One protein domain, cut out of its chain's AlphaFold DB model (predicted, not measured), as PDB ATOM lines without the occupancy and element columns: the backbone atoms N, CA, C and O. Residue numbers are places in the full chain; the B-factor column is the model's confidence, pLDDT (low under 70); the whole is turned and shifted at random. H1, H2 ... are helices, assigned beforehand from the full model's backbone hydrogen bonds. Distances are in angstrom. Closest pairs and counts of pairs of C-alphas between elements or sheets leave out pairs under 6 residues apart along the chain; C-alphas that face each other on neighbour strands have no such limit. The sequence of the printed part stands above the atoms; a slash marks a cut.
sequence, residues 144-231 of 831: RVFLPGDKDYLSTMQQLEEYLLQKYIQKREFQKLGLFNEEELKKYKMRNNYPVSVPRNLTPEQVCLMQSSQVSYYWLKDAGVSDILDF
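Overview. This is residues 144 to 231 of the 831 residues of the protein "Bromo domain-containing protein" of Blastocystis hominis (UniProt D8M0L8). One long helix, H1, makes the bar of an elongated, open frame: near its start H3 packs on it at a steep angle, and near its far end the short helix H2 stands crosswise, only loosely attached. From H2 an unnamed stretch, residues 192 to 203, leads back to H3, while residues 175 to 184, of which 182 to 184 belong to H2, stick out free. The 88 printed residues include three named helices, in the order H1, H2, H3, and no named strand; the class is all helix. The whole is loose, with a radius of gyration of the C-alphas of 16.4 A, and spans 44 by 29 by 19 A.

Arrangement. Start with H1, residues 151 to 171, and look next at H2, residues 182 to 191: the two are close but not clearly touching, their closest C-alphas, those of Gln 166 and Tyr 188, being 7.6 A apart. Their lines stand about perpendicular, at 88 degrees. Go on to H3, residues 204 to 222, which touches H1; the closest C-alphas, those of Tyr 153 and Met 210, are 5.9 A apart. H1 touches H3 with residues 153 to 160 alone, and H3 touches H1 with residues 206 to 210 alone. H1 and H3 run opposite ways at a steep tilt of 69 degrees, only just short of about perpendicular. H2 and H3 are apart. In H1, H2 and H3 every O i to N i+4 pair is within hydrogen-bond range.

Along the chain. Find C-alpha 151 at (0.628, 34.020, -24.832); from there H1 runs 30.4 A to C-alpha 171 at (-5.633, 60.287, -38.728). H2, from Glu 182 to Arg 191, measures 14.4 A. H3 begins at Pro 204 and runs 26.9 A to C-alpha 222 at (-8.002, 24.661, -45.773).

Size, cuts and confidence. The two C-alphas farthest apart, those of Asn 193 and Gly 224, are 47.4 A from each other. The printed part has no cut; the link from H1 to H2 is short and that from H2 to H3, 12 residues, is long. Look at the B-factor column: the mean pLDDT of the printed part is 75.7, and residues 169 to 196 and 226 to 231 are under 70.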
ATOM      1  N   ARG A 144      11.768  31.367 -33.447       92.38
ATOM      2  CA  ARG A 144      10.624  30.446 -33.375       92.38
ATOM      3  C   ARG A 144       9.342  31.164 -33.757       92.38
ATOM      4  O   ARG A 144       9.023  32.199 -33.175       92.38
ATOM      5  N   VAL A 145       8.582  30.571 -34.668       92.69
ATOM      6  CA  VAL A 145       7.224  31.029 -34.961       92.69
ATOM      7  C   VAL A 145       6.305  30.653 -33.804       92.69
ATOM      8  O   VAL A 145       6.395  29.555 -33.254       92.69
ATOM      9  N   PHE A 146       5.428  31.579 -33.418       91.56
ATOM     10  CA  PHE A 146       4.488  31.354 -32.325       91.56
ATOM     11  C   PHE A 146       3.465  30.269 -32.676       91.56
ATOM     12  O   PHE A 146       2.992  30.201 -33.814       91.56
ATOM     13  N   LEU A 147       3.056  29.468 -31.694       87.75
ATOM     14  CA  LEU A 147       1.889  28.606 -31.853       87.75
ATOM     15  C   LEU A 147       0.611  29.468 -31.812       87.75
ATOM     16  O   LEU A 147       0.522  30.382 -30.982       87.75
ATOM     17  N   PRO A 148      -0.400  29.193 -32.655       84.81
ATOM     18  CA  PRO A 148      -1.696  29.848 -32.534       84.81
ATOM     19  C   PRO A 148      -2.264  29.694 -31.115       84.81
ATOM     20  O   PRO A 148      -2.386  28.588 -30.599       84.81
ATOM     21  N   GLY A 149      -2.609  30.811 -30.473       82.56
ATOM     22  CA  GLY A 149      -3.140  30.817 -29.103       82.56
ATOM     23  C   GLY A 149      -2.092  30.869 -27.983       82.56
ATOM     24  O   GLY A 149      -2.473  31.006 -26.818       82.56
ATOM     25  N   ASP A 150      -0.792  30.842 -28.299       86.44
ATOM     26  CA  ASP A 150       0.251  31.111 -27.305       86.44
ATOM     27  C   ASP A 150       0.126  32.524 -26.722       86.44
ATOM     28  O   ASP A 150      -0.384  33.457 -27.346       86.44
ATOM     29  N   LYS A 151       0.650  32.711 -25.505       89.75
ATOM     30  CA  LYS A 151       0.628  34.020 -24.832       89.75
ATOM     31  C   LYS A 151       1.318  35.104 -25.650       89.75
ATOM     32  O   LYS A 151       0.802  36.216 -25.714       89.75
ATOM     33  N   ASP A 152       2.455  34.774 -26.257       89.56
ATOM     34  CA  ASP A 152       3.227  35.722 -27.058       89.56
ATOM     35  C   ASP A 152       2.482  36.060 -28.355       89.56
ATOM     36  O   ASP A 152       2.331  37.236 -28.667       89.56
ATOM     37  N   TYR A 153       1.876  35.062 -29.016       91.25
ATOM     38  CA  TYR A 153       0.988  35.266 -30.167       91.25
ATOM     39  C   TYR A 153      -0.160  36.232 -29.841       91.25
ATOM     40  O   TYR A 153      -0.331  37.252 -30.509       91.25
ATOM     41  N   LEU A 154      -0.927  35.942 -28.782       91.00
ATOM     42  CA  LEU A 154      -2.079  36.752 -28.379       91.00
ATOM     43  C   LEU A 154      -1.657  38.160 -27.942       91.00
ATOM     44  O   LEU A 154      -2.332  39.136 -28.259       91.00
ATOM     45  N   SER A 155      -0.528  38.272 -27.240       92.00
ATOM     46  CA  SER A 155       0.028  39.554 -26.807       92.00
ATOM     47  C   SER A 155       0.461  40.415 -27.994       92.00
ATOM     48  O   SER A 155       0.124  41.597 -28.033       92.00
ATOM     49  N   THR A 156       1.193  39.857 -28.962       91.81
ATOM     50  CA  THR A 156       1.621  40.586 -30.166       91.81
ATOM     51  C   THR A 156       0.417  41.002 -31.007       91.81
ATOM     52  O   THR A 156       0.344  42.161 -31.412       91.81
ATOM     53  N   MET A 157      -0.560  40.108 -31.197       91.81
ATOM     54  CA  MET A 157      -1.803  40.407 -31.914       91.81
ATOM     55  C   MET A 157      -2.560  41.567 -31.261       91.81
ATOM     56  O   MET A 157      -2.847  42.563 -31.920       91.81
ATOM     57  N   GLN A 158      -2.789  41.497 -29.947       88.81
ATOM     58  CA  GLN A 158      -3.481  42.550 -29.204       88.81
ATOM     59  C   GLN A 158      -2.733  43.893 -29.259       88.81
ATOM     60  O   GLN A 158      -3.352  44.943 -29.428       88.81
ATOM     61  N   GLN A 159      -1.403  43.882 -29.124       88.12
ATOM     62  CA  GLN A 159      -0.591  45.102 -29.196       88.12
ATOM     63  C   GLN A 159      -0.609  45.724 -30.595       88.12
ATOM     64  O   GLN A 159      -0.658  46.949 -30.713       88.12
ATOM     65  N   LEU A 160      -0.576  44.899 -31.645       90.19
ATOM     66  CA  LEU A 160      -0.668  45.362 -33.024       90.19
ATOM     67  C   LEU A 160      -2.038  45.982 -33.303       90.19
ATOM     68  O   LEU A 160      -2.099  47.084 -33.843       90.19
ATOM     69  N   GLU A 161      -3.121  45.321 -32.895       86.44
ATOM     70  CA  GLU A 161      -4.485  45.842 -33.022       86.44
ATOM     71  C   GLU A 161      -4.652  47.172 -32.284       86.44
ATOM     72  O   GLU A 161      -5.152  48.139 -32.860       86.44
ATOM     73  N   GLU A 162      -4.177  47.263 -31.038       80.75
ATOM     74  CA  GLU A 162      -4.243  48.501 -30.261       80.75
ATOM     75  C   GLU A 162      -3.427  49.623 -30.926       80.75
ATOM     76  O   GLU A 162      -3.906  50.755 -31.017       80.75
ATOM     77  N   TYR A 163      -2.231  49.323 -31.438       84.25
ATOM     78  CA  TYR A 163      -1.394  50.292 -32.151       84.25
ATOM     79  C   TYR A 163      -2.040  50.773 -33.460       84.25
ATOM     80  O   TYR A 163      -2.091  51.979 -33.718       84.25
ATOM     81  N   LEU A 164      -2.570  49.857 -34.277       83.38
ATOM     82  CA  LEU A 164      -3.256  50.193 -35.527       83.38
ATOM     83  C   LEU A 164      -4.512  51.024 -35.262       83.38
ATOM     84  O   LEU A 164      -4.723  52.031 -35.940       83.38
ATOM     85  N   LEU A 165      -5.295  50.662 -34.242       77.44
ATOM     86  CA  LEU A 165      -6.473  51.414 -33.823       77.44
ATOM     87  C   LEU A 165      -6.090  52.830 -33.377       77.44
ATOM     88  O   LEU A 165      -6.680  53.798 -33.852       77.44
ATOM     89  N   GLN A 166      -5.067  52.983 -32.531       75.06
ATOM     90  CA  GLN A 166      -4.570  54.297 -32.099       75.06
ATOM     91  C   GLN A 166      -4.111  55.157 -33.286       75.06
ATOM     92  O   GLN A 166      -4.504  56.321 -33.399       75.06
ATOM     93  N   LYS A 167      -3.338  54.578 -34.214       76.94
ATOM     94  CA  LYS A 167      -2.859  55.271 -35.419       76.94
ATOM     95  C   LYS A 167      -4.005  55.662 -36.356       76.94
ATOM     96  O   LYS A 167      -3.964  56.737 -36.954       76.94
ATOM     97  N   TYR A 168      -5.028  54.815 -36.473       73.25
ATOM     98  CA  TYR A 168      -6.242  55.111 -37.230       73.25
ATOM     99  C   TYR A 168      -7.023  56.269 -36.597       73.25
ATOM    100  O   TYR A 168      -7.360  57.227 -37.292       73.25
ATOM    101  N   ILE A 169      -7.221  56.256 -35.270       68.81
ATOM    102  CA  ILE A 169      -7.891  57.352 -34.554       68.81
ATOM    103  C   ILE A 169      -7.142  58.684 -34.753       68.81
ATOM    104  O   ILE A 169      -7.771  59.726 -34.946       68.81
ATOM    105  N   GLN A 170      -5.805  58.661 -34.741       69.31
ATOM    106  CA  GLN A 170      -4.975  59.857 -34.912       69.31
ATOM    107  C   GLN A 170      -5.151  60.527 -36.292       69.31
ATOM    108  O   GLN A 170      -5.015  61.747 -36.389       69.31
ATOM    109  N   LYS A 171      -5.487  59.770 -37.351       66.94
ATOM    110  CA  LYS A 171      -5.633  60.287 -38.728       66.94
ATOM    111  C   LYS A 171      -6.965  61.023 -39.031       66.94
ATOM    112  O   LYS A 171      -6.984  61.737 -40.028       66.94
ATOM    113  N   ARG A 172      -7.997  60.968 -38.155       59.53
ATOM    114  CA  ARG A 172      -9.397  61.507 -38.307       59.53
ATOM    115  C   ARG A 172     -10.221  60.772 -39.400       59.53
ATOM    116  O   ARG A 172      -9.634  60.312 -40.360       59.53
ATOM    117  N   GLU A 173     -11.545  60.546 -39.367       52.38
ATOM    118  CA  GLU A 173     -12.725  61.143 -38.709       52.38
ATOM    119  C   GLU A 173     -13.553  60.089 -37.924       52.38
ATOM    120  O   GLU A 173     -14.199  59.215 -38.497       52.38
ATOM    121  N   PHE A 174     -13.604  60.184 -36.593       51.25
ATOM    122  CA  PHE A 174     -14.226  59.157 -35.734       51.25
ATOM    123  C   PHE A 174     -15.768  59.187 -35.674       51.25
ATOM    124  O   PHE A 174     -16.380  58.345 -35.026       51.25
ATOM    125  N   GLN A 175     -16.413  60.175 -36.302       50.09
ATOM    126  CA  GLN A 175     -17.853  60.415 -36.143       50.09
ATOM    127  C   GLN A 175     -18.751  59.472 -36.963       50.09
ATOM    128  O   GLN A 175     -19.949  59.433 -36.707       50.09
ATOM    129  N   LYS A 176     -18.211  58.702 -37.920       50.66
ATOM    130  CA  LYS A 176     -19.028  57.972 -38.911       50.66
ATOM    131  C   LYS A 176     -19.265  56.483 -38.626       50.66
ATOM    132  O   LYS A 176     -20.144  55.906 -39.251       50.66
ATOM    133  N   LEU A 177     -18.516  55.847 -37.721       50.91
ATOM    134  CA  LEU A 177     -18.467  54.375 -37.669       50.91
ATOM    135  C   LEU A 177     -19.299  53.697 -36.571       50.91
ATOM    136  O   LEU A 177     -19.515  52.502 -36.681       50.91
ATOM    137  N   GLY A 178     -19.781  54.392 -35.534       54.88
ATOM    138  CA  GLY A 178     -20.714  53.813 -34.540       54.88
ATOM    139  C   GLY A 178     -20.249  52.544 -33.792       54.88
ATOM    140  O   GLY A 178     -21.051  51.933 -33.097       54.88
ATOM    141  N   LEU A 179     -18.980  52.136 -33.928       54.84
ATOM    142  CA  LEU A 179     -18.444  50.847 -33.459       54.84
ATOM    143  C   LEU A 179     -18.015  50.830 -31.981       54.84
ATOM    144  O   LEU A 179     -17.761  49.758 -31.443       54.84
ATOM    145  N   PHE A 180     -17.916  51.990 -31.325       57.72
ATOM    146  CA  PHE A 180     -17.412  52.117 -29.952       57.72
ATOM    147  C   PHE A 180     -18.304  53.038 -29.115       57.72
ATOM    148  O   PHE A 180     -18.814  54.043 -29.616       57.72
ATOM    149  N   ASN A 181     -18.444  52.728 -27.825       59.59
ATOM    150  CA  ASN A 181     -19.261  53.515 -26.898       59.59
ATOM    151  C   ASN A 181     -18.594  54.863 -26.552       59.59
ATOM    152  O   ASN A 181     -17.370  55.003 -26.606       59.59
ATOM    153  N   GLU A 182     -19.377  55.866 -26.131       59.59
ATOM    154  CA  GLU A 182     -18.854  57.207 -25.797       59.59
ATOM    155  C   GLU A 182     -17.760  57.197 -24.715       59.59
ATOM    156  O   GLU A 182     -16.832  58.011 -24.761       59.59
ATOM    157  N   GLU A 183     -17.840  56.283 -23.746       64.38
ATOM    158  CA  GLU A 183     -16.825  56.121 -22.697       64.38
ATOM    159  C   GLU A 183     -15.494  55.597 -23.250       64.38
ATOM    160  O   GLU A 183     -14.424  56.092 -22.881       64.38
ATOM    161  N   GLU A 184     -15.546  54.645 -24.185       62.66
ATOM    162  CA  GLU A 184     -14.363  54.123 -24.871       62.66
ATOM    163  C   GLU A 184     -13.743  55.217 -25.741       62.66
ATOM    164  O   GLU A 184     -12.544  55.486 -25.637       62.66
ATOM    165  N   LEU A 185     -14.569  55.952 -26.492       59.59
ATOM    166  CA  LEU A 185     -14.147  57.134 -27.248       59.59
ATOM    167  C   LEU A 185     -13.436  58.165 -26.363       59.59
ATOM    168  O   LEU A 185     -12.410  58.714 -26.765       59.59
ATOM    169  N   LYS A 186     -13.963  58.449 -25.163       62.97
ATOM    170  CA  LYS A 186     -13.347  59.381 -24.200       62.97
ATOM    171  C   LYS A 186     -11.997  58.863 -23.702       62.97
ATOM    172  O   LYS A 186     -11.036  59.632 -23.667       62.97
ATOM    173  N   LYS A 187     -11.888  57.570 -23.380       62.69
ATOM    174  CA  LYS A 187     -10.627  56.925 -22.971       62.69
ATOM    175  C   LYS A 187      -9.555  57.018 -24.062       62.69
ATOM    176  O   LYS A 187      -8.410  57.359 -23.760       62.69
ATOM    177  N   TYR A 188      -9.918  56.765 -25.319       58.62
ATOM    178  CA  TYR A 188      -8.997  56.879 -26.453       58.62
ATOM    179  C   TYR A 188      -8.650  58.342 -26.781       58.62
ATOM    180  O   TYR A 188      -7.478  58.650 -26.972       58.62
ATOM    181  N   LYS A 189      -9.611  59.278 -26.729       56.75
ATOM    182  CA  LYS A 189      -9.357  60.727 -26.889       56.75
ATOM    183  C   LYS A 189      -8.355  61.273 -25.867       56.75
ATOM    184  O   LYS A 189      -7.476  62.036 -26.247       56.75
ATOM    185  N   MET A 190      -8.448  60.858 -24.601       52.16
ATOM    186  CA  MET A 190      -7.498  61.262 -23.550       52.16
ATOM    187  C   MET A 190      -6.075  60.740 -23.807       52.16
ATOM    188  O   MET A 190      -5.106  61.427 -23.488       52.16
ATOM    189  N   ARG A 191      -5.931  59.548 -24.408       52.25
ATOM    190  CA  ARG A 191      -4.626  58.996 -24.818       52.25
ATOM    191  C   ARG A 191      -4.049  59.687 -26.063       52.25
ATOM    192  O   ARG A 191      -2.833  59.815 -26.160       52.25
ATOM    193  N   ASN A 192      -4.898  60.186 -26.962       52.94
ATOM    194  CA  ASN A 192      -4.512  60.792 -28.247       52.94
ATOM    195  C   ASN A 192      -3.898  62.198 -28.170       52.94
ATOM    196  O   ASN A 192      -3.488  62.728 -29.201       52.94
ATOM    197  N   ASN A 193      -3.816  62.816 -26.987       58.56
ATOM    198  CA  ASN A 193      -3.047  64.057 -26.831       58.56
ATOM    199  C   ASN A 193      -1.528  63.828 -26.946       58.56
ATOM    200  O   ASN A 193      -0.774  64.792 -27.057       58.56
ATOM    201  N   TYR A 194      -1.079  62.570 -26.942       55.75
ATOM    202  CA  TYR A 194       0.313  62.191 -27.144       55.75
ATOM    203  C   TYR A 194       0.502  61.536 -28.519       55.75
ATOM    204  O   TYR A 194      -0.389  60.822 -28.983       55.75
ATOM    205  N   PRO A 195       1.655  61.749 -29.183       62.81
ATOM    206  CA  PRO A 195       1.970  61.047 -30.422       62.81
ATOM    207  C   PRO A 195       1.956  59.532 -30.180       62.81
ATOM    208  O   PRO A 195       2.591  59.048 -29.241       62.81
ATOM    209  N   VAL A 196       1.231  58.793 -31.027       67.81
ATOM    210  CA  VAL A 196       1.161  57.328 -30.959       67.81
ATOM    211  C   VAL A 196       2.537  56.772 -31.311       67.81
ATOM    212  O   VAL A 196       2.964  56.806 -32.466       67.81
ATOM    213  N   SER A 197       3.256  56.293 -30.301       73.88
ATOM    214  CA  SER A 197       4.522  55.596 -30.482       73.88
ATOM    215  C   SER A 197       4.279  54.104 -30.672       73.88
ATOM    216  O   SER A 197       3.306  53.540 -30.169       73.88
ATOM    217  N   VAL A 198       5.174  53.453 -31.414       78.94
ATOM    218  CA  VAL A 198       5.165  51.993 -31.522       78.94
ATOM    219  C   VAL A 198       5.435  51.415 -30.126       78.94
ATOM    220  O   VAL A 198       6.400  51.841 -29.477       78.94
ATOM    221  N   PRO A 199       4.612  50.472 -29.632       82.94
ATOM    222  CA  PRO A 199       4.886  49.789 -28.376       82.94
ATOM    223  C   PRO A 199       6.290  49.181 -28.393       82.94
ATOM    224  O   PRO A 199       6.665  48.522 -29.356       82.94
ATOM    225  N   ARG A 200       7.067  49.352 -27.314       82.19
ATOM    226  CA  ARG A 200       8.463  48.861 -27.250       82.19
ATOM    227  C   ARG A 200       8.602  47.364 -27.519       82.19
ATOM    228  O   ARG A 200       9.632  46.934 -28.017       82.19
ATOM    229  N   ASN A 201       7.583  46.596 -27.146       82.25
ATOM    230  CA  ASN A 201       7.587  45.151 -27.301       82.25
ATOM    231  C   ASN A 201       7.085  44.712 -28.678       82.25
ATOM    232  O   ASN A 201       7.287  43.555 -28.999       82.25
ATOM    233  N   LEU A 202       6.475  45.597 -29.475       91.00
ATOM    234  CA  LEU A 202       5.957  45.285 -30.804       91.00
ATOM    235  C   LEU A 202       7.043  45.555 -31.850       91.00
ATOM    236  O   LEU A 202       7.187  46.679 -32.333       91.00
ATOM    237  N   THR A 203       7.816  44.525 -32.186       92.62
ATOM    238  CA  THR A 203       8.854  44.616 -33.225       92.62
ATOM    239  C   THR A 203       8.353  44.064 -34.567       92.62
ATOM    240  O   THR A 203       7.446  43.224 -34.574       92.62
ATOM    241  N   PRO A 204       8.921  44.496 -35.712       92.56
ATOM    242  CA  PRO A 204       8.580  43.940 -37.024       92.56
ATOM    243  C   PRO A 204       8.748  42.417 -37.087       92.56
ATOM    244  O   PRO A 204       7.906  41.731 -37.658       92.56
ATOM    245  N   GLU A 205       9.779  41.883 -36.429       94.62
ATOM    246  CA  GLU A 205      10.036  40.446 -36.340       94.62
ATOM    247  C   GLU A 205       8.874  39.705 -35.684       94.62
ATOM    248  O   GLU A 205       8.387  38.719 -36.230       94.62
ATOM    249  N   GLN A 206       8.377  40.192 -34.543       93.94
ATOM    250  CA  GLN A 206       7.240  39.558 -33.873       93.94
ATOM    251  C   GLN A 206       5.981  39.562 -34.741       93.94
ATOM    252  O   GLN A 206       5.222  38.593 -34.719       93.94
ATOM    253  N   VAL A 207       5.767  40.630 -35.516       93.75
ATOM    254  CA  VAL A 207       4.650  40.706 -36.462       93.75
ATOM    255  C   VAL A 207       4.806  39.650 -37.559       93.75
ATOM    256  O   VAL A 207       3.845  38.927 -37.814       93.75
ATOM    257  N   CYS A 208       6.001  39.482 -38.139       95.31
ATOM    258  CA  CYS A 208       6.264  38.422 -39.121       95.31
ATOM    259  C   CYS A 208       6.034  37.018 -38.544       95.31
ATOM    260  O   CYS A 208       5.417  36.177 -39.198       95.31
ATOM    261  N   LEU A 209       6.482  36.758 -37.309       95.06
ATOM    262  CA  LEU A 209       6.267  35.471 -36.638       95.06
ATOM    263  C   LEU A 209       4.773  35.201 -36.410       95.06
ATOM    264  O   LEU A 209       4.288  34.106 -36.684       95.06
ATOM    265  N   MET A 210       4.018  36.204 -35.960       94.31
ATOM    266  CA  MET A 210       2.566  36.099 -35.799       94.31
ATOM    267  C   MET A 210       1.860  35.842 -37.142       94.31
ATOM    268  O   MET A 210       1.006  34.961 -37.221       94.31
ATOM    269  N   GLN A 211       2.224  36.566 -38.203       93.62
ATOM    270  CA  GLN A 211       1.637  36.400 -39.539       93.62
ATOM    271  C   GLN A 211       1.951  35.027 -40.140       93.62
ATOM    272  O   GLN A 211       1.051  34.365 -40.652       93.62
ATOM    273  N   SER A 212       3.194  34.555 -40.019       93.38
ATOM    274  CA  SER A 212       3.582  33.203 -40.439       93.38
ATOM    275  C   SER A 212       2.736  32.128 -39.744       93.38
ATOM    276  O   SER A 212       2.271  31.180 -40.386       93.38
ATOM    277  N   SER A 213       2.488  32.297 -38.441       91.62
ATOM    278  CA  SER A 213       1.610  31.413 -37.670       91.62
ATOM    279  C   SER A 213       0.177  31.417 -38.218       91.62
ATOM    280  O   SER A 213      -0.406  30.359 -38.450       91.62
ATOM    281  N   GLN A 214      -0.377  32.596 -38.522       89.88
ATOM    282  CA  GLN A 214      -1.725  32.732 -39.092       89.88
ATOM    283  C   GLN A 214      -1.857  32.065 -40.464       89.88
ATOM    284  O   GLN A 214      -2.825  31.342 -40.695       89.88
ATOM    285  N   VAL A 215      -0.884  32.272 -41.354       90.00
ATOM    286  CA  VAL A 215      -0.873  31.674 -42.698       90.00
ATOM    287  C   VAL A 215      -0.774  30.151 -42.610       90.00
ATOM    288  O   VAL A 215      -1.569  29.443 -43.227       90.00
ATOM    289  N   SER A 216       0.129  29.632 -41.772       87.31
ATOM    290  CA  SER A 216       0.253  28.184 -41.556       87.31
ATOM    291  C   SER A 216      -1.026  27.572 -40.982       87.31
ATOM    292  O   SER A 216      -1.438  26.489 -41.396       87.31
ATOM    293  N   TYR A 217      -1.691  28.268 -40.056       86.50
ATOM    294  CA  TYR A 217      -2.970  27.819 -39.512       86.50
ATOM    295  C   TYR A 217      -4.094  27.846 -40.559       86.50
ATOM    296  O   TYR A 217      -4.904  26.921 -40.617       86.50
ATOM    297  N   TYR A 218      -4.125  28.868 -41.416       87.44
ATOM    298  CA  TYR A 218      -5.074  28.949 -42.522       87.44
ATOM    299  C   TYR A 218      -4.923  27.760 -43.478       87.44
ATOM    300  O   TYR A 218      -5.916  27.100 -43.777       87.44
ATOM    301  N   TRP A 219      -3.697  27.421 -43.886       83.88
ATOM    302  CA  TRP A 219      -3.446  26.271 -44.760       83.88
ATOM    303  C   TRP A 219      -3.797  24.928 -44.122       83.88
ATOM    304  O   TRP A 219      -4.310  24.045 -44.806       83.88
ATOM    305  N   LEU A 220      -3.591  24.766 -42.811       81.25
ATOM    306  CA  LEU A 220      -4.079  23.581 -42.100       81.25
ATOM    307  C   LEU A 220      -5.604  23.469 -42.152       81.25
ATOM    308  O   LEU A 220      -6.141  22.392 -42.416       81.25
ATOM    309  N   LYS A 221      -6.297  24.583 -41.907       83.31
ATOM    310  CA  LYS A 221      -7.757  24.629 -41.936       83.31
ATOM    311  C   LYS A 221      -8.298  24.346 -43.338       83.31
ATOM    312  O   LYS A 221      -9.274  23.612 -43.462       83.31
ATOM    313  N   ASP A 222      -7.657  24.895 -44.367       83.38
ATOM    314  CA  ASP A 222      -8.002  24.661 -45.773       83.38
ATOM    315  C   ASP A 222      -7.772  23.196 -46.180       83.38
ATOM    316  O   ASP A 222      -8.592  22.592 -46.868       83.38
ATOM    317  N   ALA A 223      -6.741  22.558 -45.619       77.44
ATOM    318  CA  ALA A 223      -6.526  21.115 -45.708       77.44
ATOM    319  C   ALA A 223      -7.525  20.280 -44.869       77.44
ATOM    320  O   ALA A 223      -7.341  19.082 -44.699       77.44
ATOM    321  N   GLY A 224      -8.580  20.869 -44.302       75.50
ATOM    322  CA  GLY A 224      -9.584  20.140 -43.520       75.50
ATOM    323  C   GLY A 224      -9.124  19.715 -42.121       75.50
ATOM    324  O   GLY A 224      -9.820  18.949 -41.456       75.50
ATOM    325  N   VAL A 225      -7.978  20.218 -41.646       72.25
ATOM    326  CA  VAL A 225      -7.490  20.020 -40.275       72.25
ATOM    327  C   VAL A 225      -7.883  21.241 -39.435       72.25
ATOM    328  O   VAL A 225      -7.089  22.155 -39.216       72.25
ATOM    329  N   SER A 226      -9.141  21.283 -38.982       65.00
ATOM    330  CA  SER A 226      -9.656  22.327 -38.083       65.00
ATOM    331  C   SER A 226      -9.587  21.920 -36.608       65.00
ATOM    332  O   SER A 226      -9.467  20.745 -36.273       65.00
ATOM    333  N   ASP A 227      -9.660  22.906 -35.710       55.19
ATOM    334  CA  ASP A 227      -9.856  22.727 -34.258       55.19
ATOM    335  C   ASP A 227      -8.729  22.039 -33.480       55.19
ATOM    336  O   ASP A 227      -8.822  21.889 -32.263       55.19
ATOM    337  N   ILE A 228      -7.614  21.712 -34.139       55.66
ATOM    338  CA  ILE A 228      -6.418  21.186 -33.474       55.66
ATOM    339  C   ILE A 228      -5.363  22.277 -33.259       55.66
ATOM    340  O   ILE A 228      -4.231  22.215 -33.734       55.66
ATOM    341  N   LEU A 229      -5.781  23.300 -32.515       52.56
ATOM    342  CA  LEU A 229      -4.977  24.469 -32.140       52.56
ATOM    343  C   LEU A 229      -3.891  24.150 -31.093       52.56
ATOM    344  O   LEU A 229      -2.899  24.862 -30.998       52.56
ATOM    345  N   ASP A 230      -4.023  23.033 -30.369       54.66
ATOM    346  CA  ASP A 230      -3.106  22.627 -29.290       54.66
ATOM    347  C   ASP A 230      -1.959  21.699 -29.756       54.66
ATOM    348  O   ASP A 230      -1.301  21.031 -28.939       54.66
ATOM    349  N   PHE A 231      -1.696  21.597 -31.066       58.66
ATOM    350  CA  PHE A 231      -0.595  20.779 -31.592       58.66
ATOM    351  C   PHE A 231       0.767  21.444 -31.369       58.66
ATOM    352  O   PHE A 231       1.449  21.886 -32.291       58.66
TER     353      PHE A 231